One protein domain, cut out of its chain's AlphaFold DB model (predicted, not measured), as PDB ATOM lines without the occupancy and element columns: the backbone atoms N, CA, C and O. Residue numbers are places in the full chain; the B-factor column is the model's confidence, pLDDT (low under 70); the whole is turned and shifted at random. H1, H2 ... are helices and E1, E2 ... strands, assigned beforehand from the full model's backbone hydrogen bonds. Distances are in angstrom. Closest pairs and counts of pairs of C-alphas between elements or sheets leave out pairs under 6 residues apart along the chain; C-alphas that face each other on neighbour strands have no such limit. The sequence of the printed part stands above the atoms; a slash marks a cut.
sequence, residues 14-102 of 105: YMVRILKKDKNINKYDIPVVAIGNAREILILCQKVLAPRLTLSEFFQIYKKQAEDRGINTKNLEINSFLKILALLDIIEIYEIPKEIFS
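This is residues 14 to 102 of the 105 residues of an uncharacterized protein of Dictyoglomus sp. ob1-4 (UniProt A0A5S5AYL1). A small, strongly twisted sheet of three strands has two helices, H1 and H3, over one face, set at a steep tilt of 48 degrees to each other, and its other face is bare. A third helix, H2, lies beyond them, farther from the sheet, and packs on H3. The printed part has 89 residues, with three named helices and three named strands that follow along the chain as E1 E2 H1 H2 H3 E3; the sheet, in the order E2 E1 E3, is antiparallel, and the class is mixed, helices and strands. It is compact, with a radius of gyration of the C-alphas of 13.1 A and spans of 41 by 32 by 20 A.

E1, residues 14 to 18, is the inner strand. It forms a hairpin with E2, residues 32 to 37, at 152 degrees, with N 16 and O 34 2.8 A apart. H1, residues 38 to 49, lies over E2 and E1 at a height over the sheet of 8.8 A. H2, residues 55 to 68, is not on the sheet; it only just touches H1, with 3 pairs of C-alphas within 8 A, the closest those of Gln 46 and Phe 58, 6.4 A, about perpendicular at 84 degrees. H3, residues 78 to 87, touches H2, closest at the C-alphas of Ala 66 and Ile 84, 6.7 A, at a steep tilt of 48 degrees, the same way. H3 also touches H1, closest at the C-alphas of Ala 38 and Asn 79, 6.3 A. E3, residues 91 to 96, is antiparallel to E1, with N 17 and O 92 2.8 A apart. H3 lies over E3, on the same face as H1: two layers, helices on one face of a sheet. In H1, H2 and H3 every O i to N i+4 pair is within hydrogen-bond range.

E1 begins at C-alpha 14, (157.586, 154.738, 163.860), and is 12.6 A long; E2 measures 15.8 A, H1 15.3 A, H2 20.0 A, H3 14.5 A and E3 15.5 A. E3 ends at C-alpha 96, (155.007, 158.180, 160.442).

The C-alphas of Asn 24 and Ser 102, 42.0 A, are the farthest apart. The printed part has no cut; E1 to E2 is a long link of 13 residues. pLDDT is under 70 at residues 20 to 31, 75 to 79 and 99 to 102.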
ATOM      1  N   TYR A  14     156.375 153.950 163.728       86.44
ATOM      2  CA  TYR A  14     157.586 154.738 163.860       86.44
ATOM      3  C   TYR A  14     158.644 154.253 162.879       86.44
ATOM      4  O   TYR A  14     158.862 153.050 162.740       86.44
ATOM      5  N   MET A  15     159.340 155.192 162.246       88.00
ATOM      6  CA  MET A  15     160.648 154.963 161.653       88.00
ATOM      7  C   MET A  15     161.709 155.227 162.724       88.00
ATOM      8  O   MET A  15     161.693 156.268 163.377       88.00
ATOM      9  N   VAL A  16     162.635 154.291 162.907       89.50
ATOM     10  CA  VAL A  16     163.761 154.431 163.830       89.50
ATOM     11  C   VAL A  16     165.075 154.304 163.076       89.50
ATOM     12  O   VAL A  16     165.225 153.437 162.213       89.50
ATOM     13  N   ARG A  17     166.053 155.122 163.452       89.19
ATOM     14  CA  ARG A  17     167.453 154.960 163.069       89.19
ATOM     15  C   ARG A  17     168.292 154.809 164.325       89.19
ATOM     16  O   ARG A  17     168.218 155.628 165.231       89.19
ATOM     17  N   ILE A  18     169.098 153.757 164.397       86.38
ATOM     18  CA  ILE A  18     169.964 153.519 165.555       86.38
ATOM     19  C   ILE A  18     171.290 154.251 165.327       86.38
ATOM     20  O   ILE A  18     172.067 153.863 164.455       86.38
ATOM     21  N   LEU A  19     171.527 155.318 166.096       77.81
ATOM     22  CA  LEU A  19     172.659 156.234 165.931       77.81
ATOM     23  C   LEU A  19     173.940 155.722 166.578       77.81
ATOM     24  O   LEU A  19     175.005 155.730 165.962       77.81
ATOM     25  N   LYS A  20     173.849 155.307 167.844       67.25
ATOM     26  CA  LYS A  20     175.026 155.030 168.664       67.25
ATOM     27  C   LYS A  20     175.030 153.590 169.127       67.25
ATOM     28  O   LYS A  20     174.153 153.126 169.855       67.25
ATOM     29  N   LYS A  21     176.092 152.879 168.765       64.12
ATOM     30  CA  LYS A  21     176.415 151.597 169.384       64.12
ATOM     31  C   LYS A  21     177.109 151.898 170.697       64.12
ATOM     32  O   LYS A  21     178.223 152.409 170.706       64.12
ATOM     33  N   ASP A  22     176.387 151.677 171.796       60.72
ATOM     34  CA  ASP A  22     176.941 151.799 173.146       60.72
ATOM     35  C   ASP A  22     178.307 151.093 173.210       60.72
ATOM     36  O   ASP A  22     178.391 149.893 172.954       60.72
ATOM     37  N   LYS A  23     179.369 151.855 173.510       59.09
ATOM     38  CA  LYS A  23     180.756 151.365 173.560       59.09
ATOM     39  C   LYS A  23     180.950 150.298 174.639       59.09
ATOM     40  O   LYS A  23     181.883 149.511 174.548       59.09
ATOM     41  N   ASN A  24     180.061 150.259 175.631       58.81
ATOM     42  CA  ASN A  24     180.067 149.258 176.690       58.81
ATOM     43  C   ASN A  24     179.452 147.923 176.242       58.81
ATOM     44  O   ASN A  24     179.448 146.960 177.007       58.81
ATOM     45  N   ILE A  25     178.900 147.850 175.025       59.81
ATOM     46  CA  ILE A  25     178.154 146.694 174.542       59.81
ATOM     47  C   ILE A  25     178.679 146.291 173.159       59.81
ATOM     48  O   ILE A  25     178.427 146.970 172.166       59.81
ATOM     49  N   ASN A  26     179.389 145.159 173.099       51.84
ATOM     50  CA  ASN A  26     179.957 144.570 171.876       51.84
ATOM     51  C   ASN A  26     178.941 144.537 170.719       51.84
ATOM     52  O   ASN A  26     177.945 143.813 170.806       51.84
ATOM     53  N   LYS A  27     179.194 145.283 169.631       58.75
ATOM     54  CA  LYS A  27     178.300 145.358 168.459       58.75
ATOM     55  C   LYS A  27     179.021 145.523 167.127       58.75
ATOM     56  O   LYS A  27     180.066 146.154 167.045       58.75
ATOM     57  N   TYR A  28     178.362 145.012 166.085       51.16
ATOM     58  CA  TYR A  28     178.716 145.105 164.665       51.16
ATOM     59  C   TYR A  28     178.370 146.466 164.068       51.16
ATOM     60  O   TYR A  28     177.312 147.004 164.379       51.16
ATOM     61  N   ASP A  29     179.188 146.992 163.150       59.09
ATOM     62  CA  ASP A  29     179.129 148.383 162.673       59.09
ATOM     63  C   ASP A  29     178.136 148.670 161.514       59.09
ATOM     64  O   ASP A  29     178.313 149.577 160.713       59.09
ATOM     65  N   ILE A  30     177.027 147.926 161.436       61.47
ATOM     66  CA  ILE A  30     175.998 148.105 160.393       61.47
ATOM     67  C   ILE A  30     174.985 149.209 160.779       61.47
ATOM     68  O   ILE A  30     174.460 149.160 161.899       61.47
ATOM     69  N   PRO A  31     174.689 150.201 159.917       68.69
ATOM     70  CA  PRO A  31     173.615 151.166 160.154       68.69
ATOM     71  C   PRO A  31     172.250 150.464 160.111       68.69
ATOM     72  O   PRO A  31     171.951 149.744 159.163       68.69
ATOM     73  N   VAL A  32     171.419 150.665 161.140       81.94
ATOM     74  CA  VAL A  32     170.091 150.035 161.238       81.94
ATOM     75  C   VAL A  32     169.007 151.099 161.122       81.94
ATOM     76  O   VAL A  32     168.958 152.025 161.936       81.94
ATOM     77  N   VAL A  33     168.136 150.927 160.129       86.56
ATOM     78  CA  VAL A  33     166.887 151.677 159.950       86.56
ATOM     79  C   VAL A  33     165.742 150.672 159.932       86.56
ATOM     80  O   VAL A  33     165.843 149.644 159.264       86.56
ATOM     81  N   ALA A  34     164.673 150.943 160.675       87.50
ATOM     82  CA  ALA A  34     163.505 150.071 160.717       87.50
ATOM     83  C   ALA A  34     162.206 150.859 160.856       87.50
ATOM     84  O   ALA A  34     162.207 151.997 161.319       87.50
ATOM     85  N   ILE A  35     161.106 150.220 160.467       87.50
ATOM     86  CA  ILE A  35     159.749 150.745 160.583       87.50
ATOM     87  C   ILE A  35     158.921 149.726 161.361       87.50
ATOM     88  O   ILE A  35     158.992 148.533 161.074       87.50
ATOM     89  N   GLY A  36     158.156 150.182 162.348       86.88
ATOM     90  CA  GLY A  36     157.311 149.310 163.159       86.88
ATOM     91  C   GLY A  36     156.575 150.065 164.256       86.88
ATOM     92  O   GLY A  36     156.763 151.265 164.444       86.88
ATOM     93  N   ASN A  37     155.731 149.367 165.006       88.19
ATOM     94  CA  ASN A  37     155.097 149.950 166.187       88.19
ATOM     95  C   ASN A  37     156.104 150.096 167.347       88.19
ATOM     96  O   ASN A  37     157.194 149.520 167.338       88.19
ATOM     97  N   ALA A  38     155.729 150.830 168.396       86.75
ATOM     98  CA  ALA A  38     156.624 151.104 169.525       86.75
ATOM     99  C   ALA A  38     157.215 149.840 170.183       86.75
ATOM    100  O   ALA A  38     158.376 149.833 170.595       86.75
ATOM    101  N   ARG A  39     156.446 148.747 170.269       88.12
ATOM    102  CA  ARG A  39     156.911 147.492 170.875       88.12
ATOM    103  C   ARG A  39     157.947 146.796 169.996       88.12
ATOM    104  O   ARG A  39     158.961 146.332 170.513       88.12
ATOM    105  N   GLU A  40     157.705 146.730 168.692       89.75
ATOM    106  CA  GLU A  40     158.637 146.150 167.716       89.75
ATOM    107  C   GLU A  40     159.957 146.919 167.696       89.75
ATOM    108  O   GLU A  40     161.029 146.322 167.794       89.75
ATOM    109  N   ILE A  41     159.870 148.249 167.665       90.12
ATOM    110  CA  ILE A  41     161.029 149.140 167.691       90.12
ATOM    111  C   ILE A  41     161.821 148.963 168.986       90.12
ATOM    112  O   ILE A  41     163.047 148.884 168.943       90.12
ATOM    113  N   LEU A  42     161.148 148.824 170.131       90.00
ATOM    114  CA  LEU A  42     161.813 148.564 171.404       90.00
ATOM    115  C   LEU A  42     162.573 147.227 171.398       90.00
ATOM    116  O   LEU A  42     163.725 147.170 171.834       90.00
ATOM    117  N   ILE A  43     161.949 146.157 170.898       90.62
ATOM    118  CA  ILE A  43     162.580 144.833 170.801       90.62
ATOM    119  C   ILE A  43     163.787 144.891 169.864       90.62
ATOM    120  O   ILE A  43     164.851 144.371 170.202       90.62
ATOM    121  N   LEU A  44     163.656 145.561 168.718       89.75
ATOM    122  CA  LEU A  44     164.767 145.773 167.796       89.75
ATOM    123  C   LEU A  44     165.905 146.540 168.475       89.75
ATOM    124  O   LEU A  44     167.059 146.114 168.404       89.75
ATOM    125  N   CYS A  45     165.583 147.631 169.174       88.12
ATOM    126  CA  CYS A  45     166.555 148.407 169.931       88.12
ATOM    127  C   CYS A  45     167.279 147.530 170.947       88.12
ATOM    128  O   CYS A  45     168.491 147.621 171.013       88.12
ATOM    129  N   GLN A  46     166.604 146.635 171.671       89.69
ATOM    130  CA  GLN A  46     167.268 145.690 172.576       89.69
ATOM    131  C   GLN A  46     168.162 144.695 171.822       89.69
ATOM    132  O   GLN A  46     169.302 144.477 172.227       89.69
ATOM    133  N   LYS A  47     167.689 144.103 170.722       87.81
ATOM    134  CA  LYS A  47     168.442 143.084 169.970       87.81
ATOM    135  C   LYS A  47     169.698 143.639 169.309       87.81
ATOM    136  O   LYS A  47     170.735 142.988 169.339       87.81
ATOM    137  N   VAL A  48     169.625 144.849 168.761       84.56
ATOM    138  CA  VAL A  48     170.789 145.548 168.195       84.56
ATOM    139  C   VAL A  48     171.649 146.132 169.315       84.56
ATOM    140  O   VAL A  48     172.863 145.975 169.314       84.56
ATOM    141  N   LEU A  49     170.979 146.751 170.286       83.81
ATOM    142  CA  LEU A  49     171.351 147.325 171.584       83.81
ATOM    143  C   LEU A  49     172.218 146.557 172.567       83.81
ATOM    144  O   LEU A  49     173.096 147.098 173.231       83.81
ATOM    145  N   ALA A  50     171.857 145.309 172.749       85.50
ATOM    146  CA  ALA A  50     172.220 144.518 173.902       85.50
ATOM    147  C   ALA A  50     171.702 143.095 173.687       85.50
ATOM    148  O   ALA A  50     170.884 142.623 174.474       85.50
ATOM    149  N   PRO A  51     172.154 142.389 172.633       85.38
ATOM    150  CA  PRO A  51     171.570 141.110 172.216       85.38
ATOM    151  C   PRO A  51     171.562 140.043 173.317       85.38
ATOM    152  O   PRO A  51     170.718 139.150 173.294       85.38
ATOM    153  N   ARG A  52     172.498 140.144 174.271       87.19
ATOM    154  CA  ARG A  52     172.661 139.224 175.405       87.19
ATOM    155  C   ARG A  52     171.831 139.588 176.636       87.19
ATOM    156  O   ARG A  52     171.747 138.772 177.541       87.19
ATOM    157  N   LEU A  53     171.263 140.790 176.684       87.50
ATOM    158  CA  LEU A  53     170.453 141.243 177.810       87.50
ATOM    159  C   LEU A  53     168.982 140.915 177.582       87.50
ATOM    160  O   LEU A  53     168.492 140.895 176.453       87.50
ATOM    161  N   THR A  54     168.257 140.708 178.669       90.50
ATOM    162  CA  THR A  54     166.797 140.697 178.656       90.50
ATOM    163  C   THR A  54     166.249 142.108 178.421       90.50
ATOM    164  O   THR A  54     166.934 143.115 178.612       90.50
ATOM    165  N   LEU A  55     164.973 142.203 178.035       86.88
ATOM    166  CA  LEU A  55     164.302 143.494 177.857       86.88
ATOM    167  C   LEU A  55     164.262 144.312 179.161       86.88
ATOM    168  O   LEU A  55     164.381 145.532 179.122       86.88
ATOM    169  N   SER A  56     164.133 143.635 180.307       88.62
ATOM    170  CA  SER A  56     164.127 144.269 181.629       88.62
ATOM    171  C   SER A  56     165.496 144.855 181.982       88.62
ATOM    172  O   SER A  56     165.589 146.019 182.357       88.62
ATOM    173  N   GLU A  57     166.576 144.092 181.795       90.31
ATOM    174  CA  GLU A  57     167.943 144.576 182.040       90.31
ATOM    175  C   GLU A  57     168.300 145.735 181.110       90.31
ATOM    176  O   GLU A  57     168.825 146.753 181.559       90.31
ATOM    177  N   PHE A  58     167.951 145.612 179.826       89.38
ATOM    178  CA  PHE A  58     168.076 146.696 178.859       89.38
ATOM    179  C   PHE A  58     167.360 147.958 179.358       89.38
ATOM    180  O   PHE A  58     167.956 149.031 179.390       89.38
ATOM    181  N   PHE A  59     166.119 147.827 179.829       89.12
ATOM    182  CA  PHE A  59     165.358 148.947 180.371       89.12
ATOM    183  C   PHE A  59     166.048 149.604 181.571       89.12
ATOM    184  O   PHE A  59     166.207 150.822 181.592       89.12
ATOM    185  N   GLN A  60     166.501 148.814 182.548       88.88
ATOM    186  CA  GLN A  60     167.145 149.345 183.755       88.88
ATOM    187  C   GLN A  60     168.446 150.093 183.447       88.88
ATOM    188  O   GLN A  60     168.703 151.132 184.049       88.88
ATOM    189  N   ILE A  61     169.245 149.616 182.487       89.19
ATOM    190  CA  ILE A  61     170.505 150.270 182.106       89.19
ATOM    191  C   ILE A  61     170.246 151.668 181.549       89.19
ATOM    192  O   ILE A  61     170.810 152.638 182.052       89.19
ATOM    193  N   TYR A  62     169.390 151.790 180.534       87.44
ATOM    194  CA  TYR A  62     169.141 153.092 179.911       87.44
ATOM    195  C   TYR A  62     168.290 154.000 180.797       87.44
ATOM    196  O   TYR A  62     168.465 155.214 180.757       87.44
ATOM    197  N   LYS A  63     167.432 153.436 181.659       88.44
ATOM    198  CA  LYS A  63     166.757 154.194 182.716       88.44
ATOM    199  C   LYS A  63     167.777 154.838 183.653       88.44
ATOM    200  O   LYS A  63     167.717 156.043 183.856       88.44
ATOM    201  N   LYS A  64     168.738 154.063 184.163       88.88
ATOM    202  CA  LYS A  64     169.798 154.583 185.031       88.88
ATOM    203  C   LYS A  64     170.638 155.644 184.319       88.88
ATOM    204  O   LYS A  64     170.841 156.716 184.866       88.88
ATOM    205  N   GLN A  65     171.042 155.401 183.069       87.88
ATOM    206  CA  GLN A  65     171.775 156.402 182.280       87.88
ATOM    207  C   GLN A  65     170.981 157.706 182.085       87.88
ATOM    208  O   GLN A  65     171.575 158.781 182.034       87.88
ATOM    209  N   ALA A  66     169.656 157.627 181.955       87.00
ATOM    210  CA  ALA A  66     168.792 158.798 181.862       87.00
ATOM    211  C   ALA A  66     168.711 159.553 183.198       87.00
ATOM    212  O   ALA A  66     168.845 160.776 183.216       87.00
ATOM    213  N   GLU A  67     168.552 158.831 184.310       88.56
ATOM    214  CA  GLU A  67     168.568 159.395 185.667       88.56
ATOM    215  C   GLU A  67     169.904 160.077 185.982       88.56
ATOM    216  O   GLU A  67     169.908 161.197 186.490       88.56
ATOM    217  N   ASP A  68     171.025 159.461 185.597       87.75
ATOM    218  CA  ASP A  68     172.377 160.013 185.754       87.75
ATOM    219  C   ASP A  68     172.559 161.335 184.974       87.75
ATOM    220  O   ASP A  68     173.410 162.155 185.318       87.75
ATOM    221  N   ARG A  69     171.738 161.578 183.940       85.12
ATOM    222  CA  ARG A  69     171.669 162.846 183.189       85.12
ATOM    223  C   ARG A  69     170.576 163.804 183.686       85.12
ATOM    224  O   ARG A  69     170.329 164.823 183.046       85.12
ATOM    225  N   GLY A  70     169.912 163.498 184.802       84.12
ATOM    226  CA  GLY A  70     168.866 164.332 185.401       84.12
ATOM    227  C   GLY A  70     167.474 164.182 184.775       84.12
ATOM    228  O   GLY A  70     166.598 165.007 185.032       84.12
ATOM    229  N   ILE A  71     167.237 163.148 183.962       84.25
ATOM    230  CA  ILE A  71     165.922 162.882 183.359       84.25
ATOM    231  C   ILE A  71     165.032 162.164 184.383       84.25
ATOM    232  O   ILE A  71     165.429 161.162 184.972       84.25
ATOM    233  N   ASN A  72     163.800 162.644 184.588       79.81
ATOM    234  CA  ASN A  72     162.840 161.999 185.489       79.81
ATOM    235  C   ASN A  72     162.190 160.767 184.833       79.81
ATOM    236  O   ASN A  72     161.533 160.863 183.798       79.81
ATOM    237  N   THR A  73     162.325 159.615 185.482       77.75
ATOM    238  CA  THR A  73     161.965 158.283 184.970       77.75
ATOM    239  C   THR A  73     160.855 157.589 185.773       77.75
ATOM    240  O   THR A  73     160.550 156.422 185.515       77.75
ATOM    241  N   LYS A  74     160.248 158.265 186.765       71.50
ATOM    242  CA  LYS A  74     159.348 157.632 187.753       71.50
ATOM    243  C   LYS A  74     158.110 156.951 187.142       71.50
ATOM    244  O   LYS A  74     157.665 155.958 187.702       71.50
ATOM    245  N   ASN A  75     157.628 157.414 185.981       65.44
ATOM    246  CA  ASN A  75     156.426 156.904 185.297       65.44
ATOM    247  C   ASN A  75     156.689 156.560 183.815       65.44
ATOM    248  O   ASN A  75     155.960 156.987 182.919       65.44
ATOM    249  N   LEU A  76     157.777 155.843 183.526       69.31
ATOM    250  CA  LEU A  76     158.110 155.462 182.152       69.31
ATOM    251  C   LEU A  76     157.204 154.349 181.616       69.31
ATOM    252  O   LEU A  76     157.415 153.172 181.897       69.31
ATOM    253  N   GLU A  77     156.252 154.720 180.766       69.31
ATOM    254  CA  GLU A  77     155.606 153.795 179.833       69.31
ATOM    255  C   GLU A  77     156.538 153.435 178.657       69.31
ATOM    256  O   GLU A  77     157.535 154.112 178.398       69.31
ATOM    257  N   ILE A  78     156.203 152.387 177.893       63.44
ATOM    258  CA  ILE A  78     156.995 151.908 176.739       63.44
ATOM    259  C   ILE A  78     157.280 153.027 175.722       63.44
ATOM    260  O   ILE A  78     158.423 153.188 175.289       63.44
ATOM    261  N   ASN A  79     156.273 153.837 175.377       63.97
ATOM    262  CA  ASN A  79     156.447 154.977 174.465       63.97
ATOM    263  C   ASN A  79     157.397 156.030 175.051       63.97
ATOM    264  O   ASN A  79     158.213 156.619 174.341       63.97
ATOM    265  N   SER A  80     157.333 156.237 176.365       74.38
ATOM    266  CA  SER A  80     158.210 157.154 177.089       74.38
ATOM    267  C   SER A  80     159.657 156.647 177.133       74.38
ATOM    268  O   SER A  80     160.588 157.447 177.197       74.38
ATOM    269  N   PHE A  81     159.876 155.336 177.018       84.56
ATOM    270  CA  PHE A  81     161.216 154.761 176.980       84.56
ATOM    271  C   PHE A  81     161.926 154.941 175.632       84.56
ATOM    272  O   PHE A  81     163.119 155.232 175.612       84.56
ATOM    273  N   LEU A  82     161.215 154.860 174.500       87.00
ATOM    274  CA  LEU A  82     161.810 155.211 173.200       87.00
ATOM    275  C   LEU A  82     162.261 156.679 173.168       87.00
ATOM    276  O   LEU A  82     163.325 156.984 172.633       87.00
ATOM    277  N   LYS A  83     161.510 157.575 173.824       86.12
ATOM    278  CA  LYS A  83     161.918 158.976 174.010       86.12
ATOM    279  C   LYS A  83     163.196 159.100 174.838       86.12
ATOM    280  O   LYS A  83     164.035 159.925 174.502       86.12
ATOM    281  N   ILE A  84     163.384 158.275 175.870       87.69
ATOM    282  CA  ILE A  84     164.654 158.232 176.611       87.69
ATOM    283  C   ILE A  84     165.810 157.841 175.699       87.69
ATOM    284  O   ILE A  84     166.835 158.515 175.704       87.69
ATOM    285  N   LEU A  85     165.655 156.778 174.907       88.44
ATOM    286  CA  LEU A  85     166.709 156.361 173.982       88.44
ATOM    287  C   LEU A  85     167.055 157.481 172.987       88.44
ATOM    288  O   LEU A  85     168.229 157.667 172.671       88.44
ATOM    289  N   ALA A  86     166.059 158.250 172.543       87.75
ATOM    290  CA  ALA A  86     166.277 159.418 171.698       87.75
ATOM    291  C   ALA A  86     167.013 160.553 172.430       87.75
ATOM    292  O   ALA A  86     168.012 161.049 171.927       87.75
ATOM    293  N   LEU A  87     166.598 160.907 173.652       87.44
ATOM    294  CA  LEU A  87     167.264 161.925 174.486       87.44
ATOM    295  C   LEU A  87     168.708 161.561 174.864       87.44
ATOM    296  O   LEU A  87     169.515 162.430 175.183       87.44
ATOM    297  N   LEU A  88     169.032 160.269 174.875       85.81
ATOM    298  CA  LEU A  88     170.383 159.774 175.119       85.81
ATOM    299  C   LEU A  88     171.261 159.755 173.854       85.81
ATOM    300  O   LEU A  88     172.412 159.311 173.943       85.81
ATOM    301  N   ASP A  89     170.741 160.232 172.717       85.44
ATOM    302  CA  ASP A  89     171.345 160.170 171.379       85.44
ATOM    303  C   ASP A  89     171.693 158.736 170.947       85.44
ATOM    304  O   ASP A  89     172.711 158.468 170.301       85.44
ATOM    305  N   ILE A  90     170.868 157.770 171.357       86.56
ATOM    306  CA  ILE A  90     171.042 156.355 171.007       86.56
ATOM    307  C   ILE A  90     170.292 156.027 169.719       86.56
ATOM    308  O   ILE A  90     170.799 155.269 168.887       86.56
ATOM    309  N   ILE A  91     169.106 156.611 169.544       88.88
ATOM    310  CA  ILE A  91     168.254 156.445 168.366       88.88
ATOM    311  C   ILE A  91     167.707 157.795 167.893       88.88
ATOM    312  O   ILE A  91     167.525 158.706 168.690       88.88
ATOM    313  N   GLU A  92     167.362 157.888 166.617       89.12
ATOM    314  CA  GLU A  92     166.410 158.866 166.086       89.12
ATOM    315  C   GLU A  92     165.089 158.136 165.870       89.12
ATOM    316  O   GLU A  92     165.082 157.026 165.335       89.12
ATOM    317  N   ILE A  93     163.977 158.734 166.286       89.06
ATOM    318  CA  ILE A  93     162.643 158.170 166.091       89.06
ATOM    319  C   ILE A  93     161.728 159.216 165.463       89.06
ATOM    320  O   ILE A  93     161.685 160.363 165.903       89.06
ATOM    321  N   TYR A  94     160.999 158.804 164.433       87.88
ATOM    322  CA  TYR A  94     160.036 159.616 163.706       87.88
ATOM    323  C   TYR A  94     158.706 158.869 163.649       87.88
ATOM    324  O   TYR A  94     158.661 157.725 163.203       87.88
ATOM    325  N   GLU A  95     157.630 159.490 164.126       86.50
ATOM    326  CA  GLU A  95     156.280 158.946 163.962       86.50
ATOM    327  C   GLU A  95     155.822 159.185 162.525       86.50
ATOM    328  O   GLU A  95     155.857 160.315 162.040       86.50
ATOM    329  N   ILE A  96     155.434 158.115 161.835       84.50
ATOM    330  CA  ILE A  96     155.007 158.180 160.442       84.50
ATOM    331  C   ILE A  96     153.549 158.666 160.411       84.50
ATOM    332  O   ILE A  96     152.691 158.002 161.003       84.50
ATOM    333  N   PRO A  97     153.256 159.780 159.713       80.50
ATOM    334  CA  PRO A  97     151.894 160.266 159.523       80.50
ATOM    335  C   PRO A  97     150.983 159.167 158.967       80.50
ATOM    336  O   PRO A  97     151.347 158.463 158.019       80.50
ATOM    337  N   LYS A  98     149.793 159.008 159.557       72.00
ATOM    338  CA  LYS A  98     148.823 157.981 159.135       72.00
ATOM    339  C   LYS A  98     148.363 158.200 157.695       72.00
ATOM    340  O   LYS A  98     148.013 157.240 157.015       72.00
ATOM    341  N   GLU A  99     148.434 159.447 157.239       68.44
ATOM    342  CA  GLU A  99     148.083 159.912 155.903       68.44
ATOM    343  C   GLU A  99     148.920 159.236 154.804       68.44
ATOM    344  O   GLU A  99     148.463 159.084 153.679       68.44
ATOM    345  N   ILE A 100     150.133 158.770 155.128       64.69
ATOM    346  CA  ILE A 100     151.001 158.048 154.179       64.69
ATOM    347  C   ILE A 100     150.460 156.637 153.891       64.69
ATOM    348  O   ILE A 100     150.782 156.042 152.864       64.69
ATOM    349  N   PHE A 101     149.625 156.099 154.784       63.59
ATOM    350  CA  PHE A 101     149.009 154.777 154.651       63.59
ATOM    351  C   PHE A 101     147.521 154.840 154.277       63.59
ATOM    352  O   PHE A 101     146.929 153.800 153.982       63.59
ATOM    353  N   SER A 102     146.901 156.025 154.290       57.41
ATOM    354  CA  SER A 102     145.548 156.212 153.772       57.41
ATOM    355  C   SER A 102     145.600 156.357 152.254       57.41
ATOM    356  O   SER A 102     145.996 157.396 151.730       57.41
TER     357      SER A 102